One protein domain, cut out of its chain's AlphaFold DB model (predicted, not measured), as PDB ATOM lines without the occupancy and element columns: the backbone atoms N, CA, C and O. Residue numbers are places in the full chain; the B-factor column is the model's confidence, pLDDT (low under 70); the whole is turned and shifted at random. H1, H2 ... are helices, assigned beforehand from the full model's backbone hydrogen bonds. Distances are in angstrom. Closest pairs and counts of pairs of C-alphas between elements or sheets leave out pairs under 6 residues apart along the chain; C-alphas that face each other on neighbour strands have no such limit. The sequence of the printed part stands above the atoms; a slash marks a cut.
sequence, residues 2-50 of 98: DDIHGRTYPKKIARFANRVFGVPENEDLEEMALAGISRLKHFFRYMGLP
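Overview. This is residues 2 to 50 of the 98 residues of the protein "Iron-containing alcohol dehydrogenase" of human gut metagenome (UniProt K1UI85). Two helices pack on each other at a slant, the shorter H1 over the first part of the longer H2, and H2 runs on past it. Both run the same way: between them the link folds back from the end of H1 to the start of H2, and residues 2 to 7 stick out as a tail. The printed part has 49 residues with two named helices, H1 then H2, and no named strand; the class is all helix. It is loose, with a radius of gyration of the C-alphas of 12.6 A, and flat, spanning 43 by 25 by 13 A.

Along the chain. Begin with the longest helix, H2, residues 29 to 46. Find C-alpha 29 at (15.127, 3.726, 37.381); from there the helix runs 25.4 A to C-alpha 46 at (8.629, -19.999, 43.891). Then go back to C-alpha 10 at (17.886, 0.884, 33.439), where H1, residues 10 to 21, begins; its first and last C-alphas are 15.3 A apart.

Arrangement. Look at the C-alphas of Ala 17 and Gly 36, the closest of the two helices, 4.2 A apart. H1 and H2 touch, with 28 pairs of C-alphas within 8 A. Their lines stand at a steep tilt of 43 degrees, and they run the same way. Their centres are 9.6 A apart. In H1 and H2, every O i to N i+4 pair is within hydrogen-bond range.

Size, cuts and confidence. The C-alphas of Asp 2 and Gly 48 are the two farthest apart, at 42.9 A. The printed part has no cut, and H1 to H2 is a short link of 7 residues. Residues 2 to 7 stand free. The mean pLDDT of the printed part is 88.5; look for low confidence, under 70, at residues 2 to 8.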
ATOM      1  N   ASP A   2      37.950   4.010  23.990       29.05
ATOM      2  CA  ASP A   2      36.870   4.847  24.505       29.05
ATOM      3  C   ASP A   2      35.764   3.968  25.085       29.05
ATOM      4  O   ASP A   2      35.245   3.082  24.407       29.05
ATOM      5  N   ASP A   3      35.457   4.215  26.357       36.25
ATOM      6  CA  ASP A   3      34.162   4.013  27.005       36.25
ATOM      7  C   ASP A   3      33.394   2.727  26.664       36.25
ATOM      8  O   ASP A   3      32.350   2.734  26.010       36.25
ATOM      9  N   ILE A   4      33.858   1.606  27.224       43.94
ATOM     10  CA  ILE A   4      33.104   0.339  27.291       43.94
ATOM     11  C   ILE A   4      32.465   0.140  28.678       43.94
ATOM     12  O   ILE A   4      32.184  -0.985  29.083       43.94
ATOM     13  N   HIS A   5      32.161   1.221  29.407       44.19
ATOM     14  CA  HIS A   5      31.040   1.177  30.352       44.19
ATOM     15  C   HIS A   5      29.768   1.131  29.505       44.19
ATOM     16  O   HIS A   5      29.161   2.156  29.198       44.19
ATOM     17  N   GLY A   6      29.441  -0.072  29.021       41.69
ATOM     18  CA  GLY A   6      28.289  -0.339  28.172       41.69
ATOM     19  C   GLY A   6      27.066   0.329  28.776       41.69
ATOM     20  O   GLY A   6      26.610  -0.080  29.836       41.69
ATOM     21  N   ARG A   7      26.601   1.398  28.120       50.53
ATOM     22  CA  ARG A   7      25.511   2.276  28.551       50.53
ATOM     23  C   ARG A   7      24.375   1.418  29.120       50.53
ATOM     24  O   ARG A   7      23.632   0.783  28.370       50.53
ATOM     25  N   THR A   8      24.287   1.333  30.445       62.44
ATOM     26  CA  THR A   8      23.214   0.623  31.135       62.44
ATOM     27  C   THR A   8      21.938   1.389  30.805       62.44
ATOM     28  O   THR A   8      21.873   2.606  30.951       62.44
ATOM     29  N   TYR A   9      20.921   0.713  30.265       76.50
ATOM     30  CA  TYR A   9      19.618   1.342  30.023       76.50
ATOM     31  C   TYR A   9      18.636   0.847  31.086       76.50
ATOM     32  O   TYR A   9      17.756   0.036  30.755       76.50
ATOM     33  N   PRO A  10      18.748   1.327  32.346       83.81
ATOM     34  CA  PRO A  10      17.886   0.884  33.439       83.81
ATOM     35  C   PRO A  10      16.416   1.089  33.078       83.81
ATOM     36  O   PRO A  10      15.599   0.229  33.371       83.81
ATOM     37  N   LYS A  11      16.086   2.108  32.268       92.19
ATOM     38  CA  LYS A  11      14.736   2.354  31.732       92.19
ATOM     39  C   LYS A  11      14.056   1.122  31.123       92.19
ATOM     40  O   LYS A  11      12.854   0.938  31.305       92.19
ATOM     41  N   LYS A  12      14.781   0.273  30.378       91.88
ATOM     42  CA  LYS A  12      14.180  -0.935  29.778       91.88
ATOM     43  C   LYS A  12      13.812  -1.955  30.860       91.88
ATOM     44  O   LYS A  12      12.743  -2.557  30.770       91.88
ATOM     45  N   ILE A  13      14.682  -2.126  31.853       94.31
ATOM     46  CA  ILE A  13      14.513  -3.088  32.948       94.31
ATOM     47  C   ILE A  13      13.500  -2.571  33.979       94.31
ATOM     48  O   ILE A  13      12.610  -3.318  34.360       94.31
ATOM     49  N   ALA A  14      13.532  -1.283  34.324       96.56
ATOM     50  CA  ALA A  14      12.535  -0.599  35.145       96.56
ATOM     51  C   ALA A  14      11.125  -0.729  34.550       96.56
ATOM     52  O   ALA A  14      10.179  -1.105  35.237       96.56
ATOM     53  N   ARG A  15      10.980  -0.526  33.232       96.62
ATOM     54  CA  ARG A  15       9.696  -0.735  32.547       96.62
ATOM     55  C   ARG A  15       9.228  -2.189  32.622       96.62
ATOM     56  O   ARG A  15       8.032  -2.430  32.745       96.62
ATOM     57  N   PHE A  16      10.141  -3.154  32.514       96.88
ATOM     58  CA  PHE A  16       9.817  -4.570  32.705       96.88
ATOM     59  C   PHE A  16       9.369  -4.848  34.149       96.88
ATOM     60  O   PHE A  16       8.333  -5.477  34.350       96.88
ATOM     61  N   ALA A  17      10.085  -4.307  35.136       97.94
ATOM     62  CA  ALA A  17       9.761  -4.418  36.553       97.94
ATOM     63  C   ALA A  17       8.354  -3.884  36.865       97.94
ATOM     64  O   ALA A  17       7.569  -4.554  37.535       97.94
ATOM     65  N   ASN A  18       8.002  -2.719  36.319       98.19
ATOM     66  CA  ASN A  18       6.668  -2.151  36.468       98.19
ATOM     67  C   ASN A  18       5.596  -2.985  35.749       98.19
ATOM     68  O   ASN A  18       4.654  -3.451  36.381       98.19
ATOM     69  N   ARG A  19       5.754  -3.232  34.443       98.25
ATOM     70  CA  ARG A  19       4.680  -3.825  33.628       98.25
ATOM     71  C   ARG A  19       4.423  -5.304  33.891       98.25
ATOM     72  O   ARG A  19       3.309  -5.757  33.668       98.25
ATOM     73  N   VAL A  20       5.446  -6.057  34.289       98.00
ATOM     74  CA  VAL A  20       5.344  -7.516  34.469       98.00
ATOM     75  C   VAL A  20       5.216  -7.882  35.939       98.00
ATOM     76  O   VAL A  20       4.445  -8.771  36.281       98.00
ATOM     77  N   PHE A  21       5.942  -7.183  36.812       97.75
ATOM     78  CA  PHE A  21       5.977  -7.499  38.236       97.75
ATOM     79  C   PHE A  21       5.260  -6.479  39.116       97.75
ATOM     80  O   PHE A  21       5.230  -6.682  40.326       97.75
ATOM     81  N   GLY A  22       4.696  -5.402  38.564       97.56
ATOM     82  CA  GLY A  22       3.976  -4.390  39.337       97.56
ATOM     83  C   GLY A  22       4.873  -3.610  40.301       97.56
ATOM     84  O   GLY A  22       4.440  -3.274  41.403       97.56
ATOM     85  N   VAL A  23       6.153  -3.402  39.969       97.94
ATOM     86  CA  VAL A  23       7.011  -2.481  40.736       97.94
ATOM     87  C   VAL A  23       6.488  -1.050  40.533       97.94
ATOM     88  O   VAL A  23       6.327  -0.648  39.377       97.94
ATOM     89  N   PRO A  24       6.181  -0.289  41.604       97.69
ATOM     90  CA  PRO A  24       5.716   1.091  41.478       97.69
ATOM     91  C   PRO A  24       6.687   1.946  40.664       97.69
ATOM     92  O   PRO A  24       7.899   1.754  40.743       97.69
ATOM     93  N   GLU A  25       6.154   2.867  39.866       96.94
ATOM     94  CA  GLU A  25       6.993   3.840  39.167       96.94
ATOM     95  C   GLU A  25       7.616   4.814  40.170       96.94
ATOM     96  O   GLU A  25       6.946   5.275  41.094       96.94
ATOM     97  N   ASN A  26       8.895   5.125  39.978       94.12
ATOM     98  CA  ASN A  26       9.601   6.178  40.691       94.12
ATOM     99  C   ASN A  26      10.659   6.817  39.762       94.12
ATOM    100  O   ASN A  26      10.826   6.402  38.611       94.12
ATOM    101  N   GLU A  27      11.337   7.862  40.239       94.44
ATOM    102  CA  GLU A  27      12.368   8.564  39.458       94.44
ATOM    103  C   GLU A  27      13.693   7.785  39.378       94.44
ATOM    104  O   GLU A  27      14.447   7.936  38.412       94.44
ATOM    105  N   ASP A  28      13.957   6.910  40.351       95.19
ATOM    106  CA  ASP A  28      15.140   6.056  40.406       95.19
ATOM    107  C   ASP A  28      14.936   4.762  39.595       95.19
ATOM    108  O   ASP A  28      14.559   3.687  40.073       95.19
ATOM    109  N   LEU A  29      15.235   4.859  38.301       94.94
ATOM    110  CA  LEU A  29      15.127   3.726  37.381       94.94
ATOM    111  C   LEU A  29      16.022   2.538  37.770       94.94
ATOM    112  O   LEU A  29      15.730   1.410  37.360       94.94
ATOM    113  N   GLU A  30      17.121   2.768  38.488       94.00
ATOM    114  CA  GLU A  30      17.997   1.694  38.946       94.00
ATOM    115  C   GLU A  30      17.344   0.934  40.098       94.00
ATOM    116  O   GLU A  30      17.259  -0.296  40.038       94.00
ATOM    117  N   GLU A  31      16.776   1.646  41.071       95.69
ATOM    118  CA  GLU A  31      15.987   1.049  42.151       95.69
ATOM    119  C   GLU A  31      14.845   0.192  41.588       95.69
ATOM    120  O   GLU A  31      14.699  -0.984  41.946       95.69
ATOM    121  N   MET A  32      14.078   0.730  40.633       97.56
ATOM    122  CA  MET A  32      13.010  -0.025  39.969       97.56
ATOM    123  C   MET A  32      13.537  -1.292  39.285       97.56
ATOM    124  O   MET A  32      12.914  -2.356  39.360       97.56
ATOM    125  N   ALA A  33      14.675  -1.194  38.591       95.62
ATOM    126  CA  ALA A  33      15.284  -2.325  37.903       95.62
ATOM    127  C   ALA A  33      15.754  -3.407  38.890       95.62
ATOM    128  O   ALA A  33      15.480  -4.591  38.669       95.62
ATOM    129  N   LEU A  34      16.396  -3.018  39.995       95.88
ATOM    130  CA  LEU A  34      16.849  -3.923  41.055       95.88
ATOM    131  C   LEU A  34      15.672  -4.610  41.759       95.88
ATOM    132  O   LEU A  34      15.701  -5.829  41.960       95.88
ATOM    133  N   ALA A  35      14.597  -3.874  42.050       97.50
ATOM    134  CA  ALA A  35      13.359  -4.445  42.579       97.50
ATOM    135  C   ALA A  35      12.754  -5.477  41.610       97.50
ATOM    136  O   ALA A  35      12.318  -6.553  42.033       97.50
ATOM    137  N   GLY A  36      12.790  -5.201  40.302       97.44
ATOM    138  CA  GLY A  36      12.390  -6.148  39.259       97.44
ATOM    139  C   GLY A  36      13.237  -7.421  39.235       97.44
ATOM    140  O   GLY A  36      12.685  -8.520  39.193       97.44
ATOM    141  N   ILE A  37      14.567  -7.294  39.311       96.00
ATOM    142  CA  ILE A  37      15.496  -8.436  39.386       96.00
ATOM    143  C   ILE A  37      15.193  -9.294  40.622       96.00
ATOM    144  O   ILE A  37      15.150 -10.521  40.523       96.00
ATOM    145  N   SER A  38      14.937  -8.663  41.771       97.31
ATOM    146  CA  SER A  38      14.582  -9.360  43.012       97.31
ATOM    147  C   SER A  38      13.274 -10.152  42.877       97.31
ATOM    148  O   SER A  38      13.242 -11.349  43.176       97.31
ATOM    149  N   ARG A  39      12.214  -9.532  42.333       98.31
ATOM    150  CA  ARG A  39      10.922 -10.204  42.090       98.31
ATOM    151  C   ARG A  39      11.043 -11.355  41.089       98.31
ATOM    152  O   ARG A  39      10.448 -12.406  41.311       98.31
ATOM    153  N   LEU A  40      11.862 -11.208  40.045       97.94
ATOM    154  CA  LEU A  40      12.132 -12.282  39.085       97.94
ATOM    155  C   LEU A  40      12.853 -13.473  39.739       97.94
ATOM    156  O   LEU A  40      12.448 -14.616  39.537       97.94
ATOM    157  N   LYS A  41      13.884 -13.223  40.561       97.19
ATOM    158  CA  LYS A  41      14.564 -14.287  41.323       97.19
ATOM    159  C   LYS A  41      13.600 -15.002  42.270       97.19
ATOM    160  O   LYS A  41      13.623 -16.225  42.358       97.19
ATOM    161  N   HIS A  42      12.744 -14.251  42.963       97.94
ATOM    162  CA  HIS A  42      11.720 -14.832  43.829       97.94
ATOM    163  C   HIS A  42      10.734 -15.704  43.042       97.94
ATOM    164  O   HIS A  42      10.436 -16.812  43.473       97.94
ATOM    165  N   PHE A  43      10.281 -15.251  41.871       98.19
ATOM    166  CA  PHE A  43       9.387 -16.017  41.005       98.19
ATOM    167  C   PHE A  43       9.993 -17.360  40.566       98.19
ATOM    168  O   PHE A  43       9.326 -18.388  40.661       98.19
ATOM    169  N   PHE A  44      11.262 -17.385  40.147       98.12
ATOM    170  CA  PHE A  44      11.932 -18.643  39.803       98.12
ATOM    171  C   PHE A  44      12.025 -19.596  40.998       98.12
ATOM    172  O   PHE A  44      11.634 -20.754  40.869       98.12
ATOM    173  N   ARG A  45      12.420 -19.097  42.176       97.50
ATOM    174  CA  ARG A  45      12.437 -19.904  43.407       97.50
ATOM    175  C   ARG A  45      11.055 -20.424  43.788       97.50
ATOM    176  O   ARG A  45      10.932 -21.576  44.184       97.50
ATOM    177  N   TYR A  46      10.016 -19.604  43.637       97.81
ATOM    178  CA  TYR A  46       8.629 -19.999  43.891       97.81
ATOM    179  C   TYR A  46       8.187 -21.167  42.996       97.81
ATOM    180  O   TYR A  46       7.478 -22.057  43.453       97.81
ATOM    181  N   MET A  47       8.657 -21.215  41.746       98.00
ATOM    182  CA  MET A  47       8.425 -22.346  40.836       98.00
ATOM    183  C   MET A  47       9.350 -23.552  41.085       98.00
ATOM    184  O   MET A  47       9.281 -24.528  40.344       98.00
ATOM    185  N   GLY A  48      10.233 -23.495  42.086       97.25
ATOM    186  CA  GLY A  48      11.213 -24.546  42.367       97.25
ATOM    187  C   GLY A  48      12.430 -24.543  41.438       97.25
ATOM    188  O   GLY A  48      13.129 -25.550  41.356       97.25
ATOM    189  N   LEU A  49      12.693 -23.442  40.727       98.06
ATOM    190  CA  LEU A  49      13.878 -23.297  39.882       98.06
ATOM    191  C   LEU A  49      15.024 -22.632  40.660       98.06
ATOM    192  O   LEU A  49      14.810 -21.576  41.266       98.06
ATOM    193  N   PRO A  50      16.246 -23.194  40.612       97.25
ATOM    194  CA  PRO A  50      17.409 -22.586  41.240       97.25
ATOM    195  C   PRO A  50      17.835 -21.323  40.487       97.25
ATOM    196  O   PRO A  50      17.783 -21.271  39.257       97.25
TER     197      PRO A  50